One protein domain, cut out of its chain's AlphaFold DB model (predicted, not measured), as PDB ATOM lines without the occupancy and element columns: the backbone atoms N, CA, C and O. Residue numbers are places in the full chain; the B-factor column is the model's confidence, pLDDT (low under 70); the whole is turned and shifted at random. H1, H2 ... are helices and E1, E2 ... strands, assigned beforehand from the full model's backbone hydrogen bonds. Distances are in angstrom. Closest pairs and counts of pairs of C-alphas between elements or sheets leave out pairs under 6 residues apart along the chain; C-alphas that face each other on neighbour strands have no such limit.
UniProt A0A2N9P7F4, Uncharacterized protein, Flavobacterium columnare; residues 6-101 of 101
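What this domain is: This is residues 6 to 101 of the 101 residues of an uncharacterized protein of Flavobacterium columnare (UniProt A0A2N9P7F4). A twisted four-stranded sheet has one face covered by a helical hairpin, H3 and H4: two layers, helices on one face of a sheet. Short H1 follows E2, and a long unnamed stretch, residues 29 to 40, leads on to short H2. The 96 printed residues hold E1 E2 H1 H2 E3 H3 H4 E4 in that order; the sheet runs E2 E1 E4 E3, all antiparallel. The class is mixed, helices and strands; the whole is compact, radius of gyration of the C-alphas 12.6 A, with spans of 39 by 25 by 24 A.

How they stand to each other: Start at E1, residues 6 to 11, a hairpin with E2, residues 14 to 20: N 9 and O 16 are 2.8 A apart, within hydrogen-bond range. E1 also neighbours E4, residues 93 to 100 (N 8 and O 97, 2.8 A), and E4 neighbours E3, residues 51 to 55 (N 52 and O 98, 2.9 A). H4, residues 75 to 88, is over E2 and E1 at a height of 11.1 A, along the strands, at 8 degrees to E1 on the local plane. On the same face, H3, residues 56 to 70, touches H4 at a shallow tilt of 11 degrees, opposite ways; their closest C-alphas, Ser 70 and Lys 78, are 5.0 A apart. H1, residues 22 to 28, only just touches H4, with 3 pairs of C-alphas within 8 A, the closest Val 24 and Ile 77, 5.9 A. H2, residues 41 to 44, only grazes the sheet. Every O i to N i+4 pair is within range in H1, H3 and H4; H2 is too short for one.

Where its parts are: Find C-alpha 6, where E1 begins, at (2.363, -21.573, -45.447). H3 spans 21.0 A, E4 20.6 A, E2 and H4 20.0 A each. E4 ends at C-alpha 100, (3.777, -15.747, -45.092).

The domain as a whole: The two C-alphas farthest apart, Asp 13 and Lys 32, are 39.2 A apart. The printed part has no cut; the H1 to H2 link is long. No printed residue is under 70 in pLDDT.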
ATOM      1  N   ASP A   6       1.943 -20.223 -45.109       94.94
ATOM      2  CA  ASP A   6       2.363 -21.573 -45.447       94.94
ATOM      3  C   ASP A   6       3.054 -22.225 -44.251       94.94
ATOM      4  O   ASP A   6       3.940 -21.648 -43.619       94.94
ATOM      5  N   ILE A   7       2.677 -23.467 -43.966       96.06
ATOM      6  CA  ILE A   7       3.327 -24.346 -43.001       96.06
ATOM      7  C   ILE A   7       3.946 -25.502 -43.777       96.06
ATOM      8  O   ILE A   7       3.250 -26.405 -44.242       96.06
ATOM      9  N   VAL A   8       5.272 -25.502 -43.874       96.81
ATOM     10  CA  VAL A   8       6.046 -26.628 -44.396       96.81
ATOM     11  C   VAL A   8       6.389 -27.563 -43.245       96.81
ATOM     12  O   VAL A   8       7.125 -27.199 -42.326       96.81
ATOM     13  N   ILE A   9       5.882 -28.788 -43.308       96.75
ATOM     14  CA  ILE A   9       6.120 -29.848 -42.330       96.75
ATOM     15  C   ILE A   9       7.231 -30.761 -42.838       96.75
ATOM     16  O   ILE A   9       7.121 -31.330 -43.923       96.75
ATOM     17  N   TYR A  10       8.284 -30.939 -42.038       95.19
ATOM     18  CA  TYR A  10       9.396 -31.839 -42.341       95.19
ATOM     19  C   TYR A  10       9.244 -33.141 -41.553       95.19
ATOM     20  O   TYR A  10       9.462 -33.182 -40.334       95.19
ATOM     21  N   LYS A  11       8.889 -34.211 -42.266       91.62
ATOM     22  CA  LYS A  11       8.596 -35.535 -41.711       91.62
ATOM     23  C   LYS A  11       9.454 -36.580 -42.416       91.62
ATOM     24  O   LYS A  11       9.210 -36.903 -43.578       91.62
ATOM     25  N   ASN A  12      10.455 -37.112 -41.713       86.56
ATOM     26  CA  ASN A  12      11.503 -37.960 -42.297       86.56
ATOM     27  C   ASN A  12      12.112 -37.300 -43.558       86.56
ATOM     28  O   ASN A  12      12.521 -36.140 -43.503       86.56
ATOM     29  N   ASP A  13      12.113 -38.005 -44.695       85.31
ATOM     30  CA  ASP A  13      12.593 -37.514 -45.996       85.31
ATOM     31  C   ASP A  13      11.507 -36.808 -46.834       85.31
ATOM     32  O   ASP A  13      11.747 -36.421 -47.979       85.31
ATOM     33  N   ALA A  14      10.300 -36.633 -46.285       90.44
ATOM     34  CA  ALA A  14       9.167 -36.014 -46.963       90.44
ATOM     35  C   ALA A  14       8.876 -34.599 -46.442       90.44
ATOM     36  O   ALA A  14       9.213 -34.223 -45.313       90.44
ATOM     37  N   ARG A  15       8.210 -33.812 -47.291       92.50
ATOM     38  CA  ARG A  15       7.674 -32.495 -46.940       92.50
ATOM     39  C   ARG A  15       6.202 -32.427 -47.306       92.50
ATOM     40  O   ARG A  15       5.829 -32.813 -48.411       92.50
ATOM     41  N   GLU A  16       5.396 -31.921 -46.387       94.31
ATOM     42  CA  GLU A  16       3.990 -31.585 -46.615       94.31
ATOM     43  C   GLU A  16       3.824 -30.074 -46.455       94.31
ATOM     44  O   GLU A  16       4.511 -29.465 -45.637       94.31
ATOM     45  N   VAL A  17       2.944 -29.469 -47.251       93.81
ATOM     46  CA  VAL A  17       2.610 -28.045 -47.141       93.81
ATOM     47  C   VAL A  17       1.122 -27.925 -46.875       93.81
ATOM     48  O   VAL A  17       0.312 -28.567 -47.548       93.81
ATOM     49  N   LEU A  18       0.774 -27.106 -45.893       94.00
ATOM     50  CA  LEU A  18      -0.595 -26.694 -45.615       94.00
ATOM     51  C   LEU A  18      -0.634 -25.194 -45.332       94.00
ATOM     52  O   LEU A  18       0.390 -24.605 -45.009       94.00
ATOM     53  N   GLU A  19      -1.810 -24.588 -45.441       92.94
ATOM     54  CA  GLU A  19      -1.987 -23.138 -45.331       92.94
ATOM     55  C   GLU A  19      -2.829 -22.799 -44.089       92.94
ATOM     56  O   GLU A  19      -3.893 -23.388 -43.880       92.94
ATOM     57  N   ILE A  20      -2.397 -21.816 -43.292       92.94
ATOM     58  CA  ILE A  20      -3.301 -21.041 -42.438       92.94
ATOM     59  C   ILE A  20      -3.917 -19.958 -43.316       92.94
ATOM     60  O   ILE A  20      -3.247 -18.988 -43.680       92.94
ATOM     61  N   LYS A  21      -5.204 -20.094 -43.637       92.12
ATOM     62  CA  LYS A  21      -5.881 -19.122 -44.498       92.12
ATOM     63  C   LYS A  21      -5.914 -17.743 -43.850       92.12
ATOM     64  O   LYS A  21      -6.122 -17.615 -42.641       92.12
ATOM     65  N   GLU A  22      -5.882 -16.707 -44.685       91.38
ATOM     66  CA  GLU A  22      -5.980 -15.298 -44.277       91.38
ATOM     67  C   GLU A  22      -7.093 -15.036 -43.253       91.38
ATOM     68  O   GLU A  22      -6.925 -14.308 -42.279       91.38
ATOM     69  N   LYS A  23      -8.267 -15.637 -43.477       91.56
ATOM     70  CA  LYS A  23      -9.439 -15.440 -42.622       91.56
ATOM     71  C   LYS A  23      -9.210 -15.983 -41.209       91.56
ATOM     72  O   LYS A  23      -9.632 -15.342 -40.251       91.56
ATOM     73  N   VAL A  24      -8.561 -17.141 -41.085       92.44
ATOM     74  CA  VAL A  24      -8.210 -17.728 -39.785       92.44
ATOM     75  C   VAL A  24      -7.170 -16.868 -39.094       92.44
ATOM     76  O   VAL A  24      -7.373 -16.484 -37.945       92.44
ATOM     77  N   HIS A  25      -6.114 -16.492 -39.817       92.81
ATOM     78  CA  HIS A  25      -5.072 -15.601 -39.313       92.81
ATOM     79  C   HIS A  25      -5.663 -14.297 -38.758       92.81
ATOM     80  O   HIS A  25      -5.466 -13.965 -37.589       92.81
ATOM     81  N   LYS A  26      -6.499 -13.613 -39.544       91.56
ATOM     82  CA  LYS A  26      -7.169 -12.375 -39.126       91.56
ATOM     83  C   LYS A  26      -8.015 -12.543 -37.871       91.56
ATOM     84  O   LYS A  26      -8.014 -11.641 -37.040       91.56
ATOM     85  N   GLU A  27      -8.740 -13.650 -37.721       91.75
ATOM     86  CA  GLU A  27      -9.560 -13.875 -36.525       91.75
ATOM     87  C   GLU A  27      -8.712 -14.172 -35.279       91.75
ATOM     88  O   GLU A  27      -9.063 -13.685 -34.204       91.75
ATOM     89  N   ILE A  28      -7.566 -14.856 -35.414       90.62
ATOM     90  CA  ILE A  28      -6.605 -15.037 -34.310       90.62
ATOM     91  C   ILE A  28      -6.131 -13.674 -33.784       90.62
ATOM     92  O   ILE A  28      -6.146 -13.433 -32.577       90.62
ATOM     93  N   TYR A  29      -5.773 -12.752 -34.684       91.06
ATOM     94  CA  TYR A  29      -5.156 -11.467 -34.322       91.06
ATOM     95  C   TYR A  29      -6.129 -10.281 -34.260       91.06
ATOM     96  O   TYR A  29      -5.706  -9.131 -34.152       91.06
ATOM     97  N   ARG A  30      -7.448 -10.518 -34.255       88.69
ATOM     98  CA  ARG A  30      -8.469  -9.449 -34.192       88.69
ATOM     99  C   ARG A  30      -8.599  -8.776 -32.813       88.69
ATOM    100  O   ARG A  30      -9.504  -7.971 -32.608       88.69
ATOM    101  N   GLY A  31      -7.746  -9.130 -31.849       78.06
ATOM    102  CA  GLY A  31      -7.729  -8.549 -30.500       78.06
ATOM    103  C   GLY A  31      -8.836  -9.045 -29.562       78.06
ATOM    104  O   GLY A  31      -9.053  -8.452 -28.513       78.06
ATOM    105  N   LYS A  32      -9.554 -10.117 -29.925       81.19
ATOM    106  CA  LYS A  32     -10.557 -10.768 -29.056       81.19
ATOM    107  C   LYS A  32      -9.965 -11.824 -28.123       81.19
ATOM    108  O   LYS A  32     -10.664 -12.314 -27.242       81.19
ATOM    109  N   ILE A  33      -8.719 -12.209 -28.368       84.38
ATOM    110  CA  ILE A  33      -8.024 -13.286 -27.677       84.38
ATOM    111  C   ILE A  33      -6.839 -12.660 -26.964       84.38
ATOM    112  O   ILE A  33      -6.086 -11.896 -27.569       84.38
ATOM    113  N   ASP A  34      -6.704 -12.965 -25.680       86.12
ATOM    114  CA  ASP A  34      -5.525 -12.583 -24.925       86.12
ATOM    115  C   ASP A  34      -4.360 -13.493 -25.328       86.12
ATOM    116  O   ASP A  34      -4.402 -14.705 -25.119       86.12
ATOM    117  N   LEU A  35      -3.348 -12.900 -25.959       89.25
ATOM    118  CA  LEU A  35      -2.129 -13.584 -26.392       89.25
ATOM    119  C   LEU A  35      -0.947 -13.288 -25.452       89.25
ATOM    120  O   LEU A  35       0.182 -13.639 -25.778       89.25
ATOM    121  N   SER A  36      -1.167 -12.613 -24.317       87.19
ATOM    122  CA  SER A  36      -0.091 -12.122 -23.442       87.19
ATOM    123  C   SER A  36       0.756 -13.228 -22.809       87.19
ATOM    124  O   SER A  36       1.938 -13.015 -22.540       87.19
ATOM    125  N   GLU A  37       0.180 -14.415 -22.619       88.62
ATOM    126  CA  GLU A  37       0.874 -15.596 -22.089       88.62
ATOM    127  C   GLU A  37       1.497 -16.478 -23.188       88.62
ATOM    128  O   GLU A  37       2.157 -17.473 -22.887       88.62
ATOM    129  N   MET A  38       1.300 -16.130 -24.463       94.31
ATOM    130  CA  MET A  38       1.782 -16.901 -25.610       94.31
ATOM    131  C   MET A  38       3.132 -16.373 -26.077       94.31
ATOM    132  O   MET A  38       3.386 -15.171 -26.090       94.31
ATOM    133  N   ILE A  39       4.007 -17.285 -26.485       94.06
ATOM    134  CA  ILE A  39       5.372 -16.969 -26.900       94.06
ATOM    135  C   ILE A  39       5.503 -17.101 -28.415       94.06
ATOM    136  O   ILE A  39       6.141 -16.258 -29.047       94.06
ATOM    137  N   LEU A  40       4.911 -18.139 -29.010       96.12
ATOM    138  CA  LEU A  40       5.130 -18.465 -30.419       96.12
ATOM    139  C   LEU A  40       4.102 -17.811 -31.339       96.12
ATOM    140  O   LEU A  40       4.486 -17.239 -32.356       96.12
ATOM    141  N   LEU A  41       2.819 -17.822 -30.976       93.56
ATOM    142  CA  LEU A  41       1.758 -17.195 -31.765       93.56
ATOM    143  C   LEU A  41       2.005 -15.709 -32.065       93.56
ATOM    144  O   LEU A  41       1.841 -15.323 -33.221       93.56
ATOM    145  N   PRO A  42       2.473 -14.861 -31.125       93.06
ATOM    146  CA  PRO A  42       2.800 -13.474 -31.452       93.06
ATOM    147  C   PRO A  42       3.847 -13.322 -32.566       93.06
ATOM    148  O   PRO A  42       3.846 -12.313 -33.264       93.06
ATOM    149  N   MET A  43       4.713 -14.320 -32.789       93.25
ATOM    150  CA  MET A  43       5.691 -14.297 -33.886       93.25
ATOM    151  C   MET A  43       5.050 -14.476 -35.269       93.25
ATOM    152  O   MET A  43       5.698 -14.200 -36.276       93.25
ATOM    153  N   LEU A  44       3.799 -14.935 -35.319       94.00
ATOM    154  CA  LEU A  44       3.039 -15.188 -36.540       94.00
ATOM    155  C   LEU A  44       2.014 -14.074 -36.824       94.00
ATOM    156  O   LEU A  44       1.187 -14.224 -37.721       94.00
ATOM    157  N   SER A  45       2.009 -12.970 -36.064       91.62
ATOM    158  CA  SER A  45       0.961 -11.938 -36.153       91.62
ATOM    159  C   SER A  45       1.009 -11.100 -37.432       91.62
ATOM    160  O   SER A  45      -0.014 -10.579 -37.868       91.62
ATOM    161  N   ASP A  46       2.195 -10.928 -38.015       88.81
ATOM    162  CA  ASP A  46       2.406 -10.169 -39.250       88.81
ATOM    163  C   ASP A  46       2.751 -11.151 -40.364       88.81
ATOM    164  O   ASP A  46       3.893 -11.609 -40.464       88.81
ATOM    165  N   TYR A  47       1.755 -11.519 -41.171       84.00
ATOM    166  CA  TYR A  47       1.964 -12.564 -42.162       84.00
ATOM    167  C   TYR A  47       3.024 -12.151 -43.202       84.00
ATOM    168  O   TYR A  47       3.901 -12.952 -43.483       84.00
ATOM    169  N   TYR A  48       3.096 -10.877 -43.611       84.06
ATOM    170  CA  TYR A  48       4.117 -10.371 -44.549       84.06
ATOM    171  C   TYR A  48       5.563 -10.465 -44.035       84.06
ATOM    172  O   TYR A  48       6.520 -10.277 -44.787       84.06
ATOM    173  N   LYS A  49       5.750 -10.654 -42.723       88.44
ATOM    174  CA  LYS A  49       7.075 -10.758 -42.091       88.44
ATOM    175  C   LYS A  49       7.336 -12.120 -41.472       88.44
ATOM    176  O   LYS A  49       8.438 -12.357 -40.975       88.44
ATOM    177  N   THR A  50       6.334 -12.991 -41.451       94.00
ATOM    178  CA  THR A  50       6.446 -14.287 -40.799       94.00
ATOM    179  C   THR A  50       7.420 -15.149 -41.588       94.00
ATOM    180  O   THR A  50       7.229 -15.395 -42.774       94.00
ATOM    181  N   ASN A  51       8.484 -15.589 -40.920       95.81
ATOM    182  CA  ASN A  51       9.477 -16.510 -41.458       95.81
ATOM    183  C   ASN A  51      10.197 -17.191 -40.287       95.81
ATOM    184  O   ASN A  51      11.249 -16.736 -39.834       95.81
ATOM    185  N   VAL A  52       9.588 -18.243 -39.740       96.56
ATOM    186  CA  VAL A  52      10.036 -18.881 -38.494       96.56
ATOM    187  C   VAL A  52      10.182 -20.383 -38.643       96.56
ATOM    188  O   VAL A  52       9.424 -21.046 -39.346       96.56
ATOM    189  N   PHE A  53      11.154 -20.938 -37.932       97.62
ATOM    190  CA  PHE A  53      11.382 -22.371 -37.867       97.62
ATOM    191  C   PHE A  53      11.158 -22.854 -36.441       97.62
ATOM    192  O   PHE A  53      11.771 -22.318 -35.521       97.62
ATOM    193  N   TYR A  54      10.345 -23.893 -36.282       97.19
ATOM    194  CA  TYR A  54      10.089 -24.516 -34.988       97.19
ATOM    195  C   TYR A  54      10.592 -25.955 -34.987       97.19
ATOM    196  O   TYR A  54      10.352 -26.713 -35.931       97.19
ATOM    197  N   ASP A  55      11.323 -26.310 -33.932       95.56
ATOM    198  CA  ASP A  55      11.750 -27.677 -33.653       95.56
ATOM    199  C   ASP A  55      10.655 -28.453 -32.906       95.56
ATOM    200  O   ASP A  55       9.580 -27.929 -32.618       95.56
ATOM    201  N   SER A  56      10.924 -29.707 -32.550       93.25
ATOM    202  CA  SER A  56       9.963 -30.547 -31.830       93.25
ATOM    203  C   SER A  56       9.454 -29.929 -30.518       93.25
ATOM    204  O   SER A  56       8.294 -30.134 -30.175       93.25
ATOM    205  N   LYS A  57      10.273 -29.177 -29.768       94.69
ATOM    206  CA  LYS A  57       9.842 -28.550 -28.505       94.69
ATOM    207  C   LYS A  57       8.935 -27.359 -28.770       94.69
ATOM    208  O   LYS A  57       7.931 -27.194 -28.080       94.69
ATOM    209  N   ASP A  58       9.282 -26.542 -29.754       97.38
ATOM    210  CA  ASP A  58       8.486 -25.377 -30.119       97.38
ATOM    211  C   ASP A  58       7.182 -25.778 -30.817       97.38
ATOM    212  O   ASP A  58       6.146 -25.180 -30.548       97.38
ATOM    213  N   ILE A  59       7.171 -26.866 -31.591       96.88
ATOM    214  CA  ILE A  59       5.938 -27.456 -32.134       96.88
ATOM    215  C   ILE A  59       4.969 -27.827 -31.005       96.88
ATOM    216  O   ILE A  59       3.792 -27.481 -31.077       96.88
ATOM    217  N   GLN A  60       5.446 -28.471 -29.934       96.50
ATOM    218  CA  GLN A  60       4.585 -28.819 -28.795       96.50
ATOM    219  C   GLN A  60       4.016 -27.579 -28.096       96.50
ATOM    220  O   GLN A  60       2.837 -27.558 -27.749       96.50
ATOM    221  N   LYS A  61       4.815 -26.518 -27.934       97.19
ATOM    222  CA  LYS A  61       4.314 -25.243 -27.395       97.19
ATOM    223  C   LYS A  61       3.279 -24.613 -28.320       97.19
ATOM    224  O   LYS A  61       2.226 -24.202 -27.848       97.19
ATOM    225  N   LEU A  62       3.540 -24.589 -29.626       97.12
ATOM    226  CA  LEU A  62       2.620 -24.037 -30.616       97.12
ATOM    227  C   LEU A  62       1.286 -24.791 -30.605       97.12
ATOM    228  O   LEU A  62       0.236 -24.163 -30.665       97.12
ATOM    229  N   ILE A  63       1.309 -26.121 -30.468       96.94
ATOM    230  CA  ILE A  63       0.098 -26.941 -30.316       96.94
ATOM    231  C   ILE A  63      -0.698 -26.517 -29.078       96.94
ATOM    232  O   ILE A  63      -1.918 -26.367 -29.163       96.94
ATOM    233  N   VAL A  64      -0.032 -26.308 -27.938       96.75
ATOM    234  CA  VAL A  64      -0.682 -25.858 -26.696       96.75
ATOM    235  C   VAL A  64      -1.295 -24.469 -26.867       96.75
ATOM    236  O   VAL A  64      -2.451 -24.263 -26.498       96.75
ATOM    237  N   GLU A  65      -0.562 -23.532 -27.462       96.31
ATOM    238  CA  GLU A  65      -1.043 -22.173 -27.722       96.31
ATOM    239  C   GLU A  65      -2.245 -22.174 -28.685       96.31
ATOM    240  O   GLU A  65      -3.295 -21.614 -28.364       96.31
ATOM    241  N   LEU A  66      -2.153 -22.892 -29.811       95.62
ATOM    242  CA  LEU A  66      -3.248 -23.060 -30.775       95.62
ATOM    243  C   LEU A  66      -4.485 -23.719 -30.142       95.62
ATOM    244  O   LEU A  66      -5.616 -23.294 -30.385       95.62
ATOM    245  N   SER A  67      -4.282 -24.737 -29.302       95.44
ATOM    246  CA  SER A  67      -5.368 -25.411 -28.577       95.44
ATOM    247  C   SER A  67      -6.051 -24.471 -27.582       95.44
ATOM    248  O   SER A  67      -7.271 -24.511 -27.429       95.44
ATOM    249  N   SER A  68      -5.271 -23.610 -26.924       94.12
ATOM    250  CA  SER A  68      -5.767 -22.663 -25.922       94.12
ATOM    251  C   SER A  68      -6.625 -21.568 -26.552       94.12
ATOM    252  O   SER A  68      -7.650 -21.187 -25.993       94.12
ATOM    253  N   ILE A  69      -6.256 -21.086 -27.742       93.00
ATOM    254  CA  ILE A  69      -7.053 -20.066 -28.434       93.00
ATOM    255  C   ILE A  69      -8.302 -20.646 -29.104       93.00
ATOM    256  O   ILE A  69      -9.341 -19.983 -29.141       93.00
ATOM    257  N   SER A  70      -8.238 -21.882 -29.615       92.31
ATOM    258  CA  SER A  70      -9.326 -22.469 -30.408       92.31
ATOM    259  C   SER A  70     -10.591 -22.745 -29.592       92.31
ATOM    260  O   SER A  70     -11.687 -22.812 -30.154       92.31
ATOM    261  N   SER A  71     -10.484 -22.864 -28.263       87.44
ATOM    262  CA  SER A  71     -11.632 -23.091 -27.378       87.44
ATOM    263  C   SER A  71     -12.643 -21.943 -27.389       87.44
ATOM    264  O   SER A  71     -13.825 -22.189 -27.163       87.44
ATOM    265  N   ASN A  72     -12.189 -20.719 -27.675       86.31
ATOM    266  CA  ASN A  72     -12.998 -19.496 -27.653       86.31
ATOM    267  C   ASN A  72     -13.423 -19.017 -29.053       86.31
ATOM    268  O   ASN A  72     -14.002 -17.940 -29.190       86.31
ATOM    269  N   MET A  73     -13.126 -19.793 -30.095       90.38
ATOM    270  CA  MET A  73     -13.412 -19.434 -31.484       90.38
ATOM    271  C   MET A  73     -14.692 -20.080 -32.009       90.38
ATOM    272  O   MET A  73     -15.188 -21.070 -31.464       90.38
ATOM    273  N   ASP A  74     -15.222 -19.532 -33.105       92.94
ATOM    274  CA  ASP A  74     -16.340 -20.156 -33.804       92.94
ATOM    275  C   ASP A  74     -15.959 -21.524 -34.392       92.94
ATOM    276  O   ASP A  74     -14.787 -21.856 -34.584       92.94
ATOM    277  N   PHE A  75     -16.983 -22.326 -34.686       93.50
ATOM    278  CA  PHE A  75     -16.826 -23.708 -35.130       93.50
ATOM    279  C   PHE A  75     -15.921 -23.859 -36.362       93.50
ATOM    280  O   PHE A  75     -15.137 -24.806 -36.418       93.50
ATOM    281  N   PHE A  76     -16.000 -22.946 -37.335       92.94
ATOM    282  CA  PHE A  76     -15.231 -23.068 -38.572       92.94
ATOM    283  C   PHE A  76     -13.748 -22.802 -38.329       92.94
ATOM    284  O   PHE A  76     -12.909 -23.585 -38.772       92.94
ATOM    285  N   ILE A  77     -13.430 -21.737 -37.590       93.56
ATOM    286  CA  ILE A  77     -12.045 -21.386 -37.257       93.56
ATOM    287  C   ILE A  77     -11.433 -22.450 -36.342       93.56
ATOM    288  O   ILE A  77     -10.326 -22.926 -36.594       93.56
ATOM    289  N   LYS A  78     -12.188 -22.903 -35.333       94.81
ATOM    290  CA  LYS A  78     -11.772 -23.993 -34.447       94.81
ATOM    291  C   LYS A  78     -11.455 -25.271 -35.224       94.81
ATOM    292  O   LYS A  78     -10.447 -25.912 -34.949       94.81
ATOM    293  N   ASN A  79     -12.298 -25.646 -36.187       94.75
ATOM    294  CA  ASN A  79     -12.066 -26.836 -37.000       94.75
ATOM    295  C   ASN A  79     -10.781 -26.723 -37.838       94.75
ATOM    296  O   ASN A  79     -10.026 -27.686 -37.917       94.75
ATOM    297  N   GLU A  80     -10.508 -25.556 -38.426       94.56
ATOM    298  CA  GLU A  80      -9.287 -25.331 -39.212       94.56
ATOM    299  C   GLU A  80      -8.025 -25.377 -38.335       94.56
ATOM    300  O   GLU A  80      -7.061 -26.060 -38.679       94.56
ATOM    301  N   ILE A  81      -8.055 -24.762 -37.146       95.81
ATOM    302  CA  ILE A  81      -6.955 -24.859 -36.173       95.81
ATOM    303  C   ILE A  81      -6.732 -26.309 -35.728       95.81
ATOM    304  O   ILE A  81      -5.592 -26.762 -35.660       95.81
ATOM    305  N   ASN A  82      -7.801 -27.063 -35.469       95.88
ATOM    306  CA  ASN A  82      -7.686 -28.466 -35.075       95.88
ATOM    307  C   ASN A  82      -7.067 -29.336 -36.177       95.88
ATOM    308  O   ASN A  82      -6.284 -30.225 -35.862       95.88
ATOM    309  N   GLN A  83      -7.367 -29.065 -37.451       95.62
ATOM    310  CA  GLN A  83      -6.730 -29.757 -38.576       95.62
ATOM    311  C   GLN A  83      -5.227 -29.462 -38.644       95.62
ATOM    312  O   GLN A  83      -4.433 -30.372 -38.871       95.62
ATOM    313  N   ILE A  84      -4.825 -28.209 -38.403       95.94
ATOM    314  CA  ILE A  84      -3.406 -27.837 -38.315       95.94
ATOM    315  C   ILE A  84      -2.741 -28.582 -37.155       95.94
ATOM    316  O   ILE A  84      -1.710 -29.217 -37.364       95.94
ATOM    317  N   ILE A  85      -3.346 -28.550 -35.960       96.81
ATOM    318  CA  ILE A  85      -2.847 -29.253 -34.770       96.81
ATOM    319  C   ILE A  85      -2.675 -30.743 -35.061       96.81
ATOM    320  O   ILE A  85      -1.609 -31.286 -34.785       96.81
ATOM    321  N   GLU A  86      -3.682 -31.401 -35.637       95.94
ATOM    322  CA  GLU A  86      -3.631 -32.825 -35.984       95.94
ATOM    323  C   GLU A  86      -2.438 -33.132 -36.898       95.94
ATOM    324  O   GLU A  86      -1.687 -34.076 -36.649       95.94
ATOM    325  N   LYS A  87      -2.215 -32.289 -37.911       94.88
ATOM    326  CA  LYS A  87      -1.100 -32.430 -38.849       94.88
ATOM    327  C   LYS A  87       0.251 -32.265 -38.170       94.88
ATOM    328  O   LYS A  87       1.113 -33.116 -38.362       94.88
ATOM    329  N   ILE A  88       0.436 -31.221 -37.359       95.25
ATOM    330  CA  ILE A  88       1.728 -30.932 -36.713       95.25
ATOM    331  C   ILE A  88       1.991 -31.770 -35.449       95.25
ATOM    332  O   ILE A  88       3.105 -31.759 -34.933       95.25
ATOM    333  N   SER A  89       0.996 -32.520 -34.969       95.19
ATOM    334  CA  SER A  89       1.122 -33.440 -33.827       95.19
ATOM    335  C   SER A  89       1.668 -34.820 -34.208       95.19
ATOM    336  O   SER A  89       1.839 -35.670 -33.333       95.19
ATOM    337  N   ALA A  90       1.921 -35.084 -35.495       91.81
ATOM    338  CA  ALA A  90       2.432 -36.380 -35.925       91.81
ATOM    339  C   ALA A  90       3.818 -36.673 -35.300       91.81
ATOM    340  O   ALA A  90       4.692 -35.801 -35.289       91.81
ATOM    341  N   PRO A  91       4.048 -37.897 -34.785       87.19
ATOM    342  CA  PRO A  91       5.212 -38.213 -33.945       87.19
ATOM    343  C   PRO A  91       6.560 -38.184 -34.679       87.19
ATOM    344  O   PRO A  91       7.608 -38.199 -34.044       87.19
ATOM    345  N   ASP A  92       6.548 -38.169 -36.007       90.69
ATOM    346  CA  ASP A  92       7.720 -38.194 -36.881       90.69
ATOM    347  C   ASP A  92       8.043 -36.827 -37.507       90.69
ATOM    348  O   ASP A  92       8.839 -36.730 -38.446       90.69
ATOM    349  N   ILE A  93       7.447 -35.756 -36.979       93.31
ATOM    350  CA  ILE A  93       7.777 -34.389 -37.372       93.31
ATOM    351  C   ILE A  93       9.031 -33.935 -36.635       93.31
ATOM    352  O   ILE A  93       9.088 -33.853 -35.408       93.31
ATOM    353  N   SER A  94      10.045 -33.591 -37.422       90.75
ATOM    354  CA  SER A  94      11.326 -33.095 -36.913       90.75
ATOM    355  C   SER A  94      11.356 -31.572 -36.788       90.75
ATOM    356  O   SER A  94      12.025 -31.029 -35.910       90.75
ATOM    357  N   LYS A  95      10.643 -30.879 -37.682       95.75
ATOM    358  CA  LYS A  95      10.680 -29.427 -37.829       95.75
ATOM    359  C   LYS A  95       9.459 -28.945 -38.606       95.75
ATOM    360  O   LYS A  95       8.969 -29.664 -39.479       95.75
ATOM    361  N   ILE A  96       9.039 -27.708 -38.364       97.50
ATOM    362  CA  ILE A  96       8.165 -26.964 -39.277       97.50
ATOM    363  C   ILE A  96       8.785 -25.614 -39.649       97.50
ATOM    364  O   ILE A  96       9.586 -25.049 -38.899       97.50
ATOM    365  N   HIS A  97       8.433 -25.110 -40.827       97.44
ATOM    366  CA  HIS A  97       8.718 -23.750 -41.284       97.44
ATOM    367  C   HIS A  97       7.389 -23.063 -41.544       97.44
ATOM    368  O   HIS A  97       6.585 -23.595 -42.303       97.44
ATOM    369  N   ILE A  98       7.161 -21.921 -40.903       96.94
ATOM    370  CA  ILE A  98       5.981 -21.096 -41.141       96.94
ATOM    371  C   ILE A  98       6.436 -19.808 -41.814       96.94
ATOM    372  O   ILE A  98       7.276 -19.089 -41.263       96.94
ATOM    373  N   ALA A  99       5.902 -19.539 -42.999       95.25
ATOM    374  CA  ALA A  99       6.206 -18.351 -43.780       95.25
ATOM    375  C   ALA A  99       4.916 -17.730 -44.303       95.25
ATOM    376  O   ALA A  99       3.997 -18.458 -44.661       95.25
ATOM    377  N   GLY A 100       4.831 -16.406 -44.327       89.00
ATOM    378  CA  GLY A 100       3.777 -15.747 -45.092       89.00
ATOM    379  C   GLY A 100       4.233 -15.361 -46.489       89.00
ATOM    380  O   GLY A 100       5.415 -15.477 -46.823       89.00
ATOM    381  N   ASP A 101       3.253 -14.914 -47.268       78.12
ATOM    382  CA  ASP A 101       3.419 -14.358 -48.616       78.12
ATOM    383  C   ASP A 101       4.225 -13.047 -48.660       78.12
ATOM    384  O   ASP A 101       4.017 -12.170 -47.782       78.12
TER     385      ASP A 101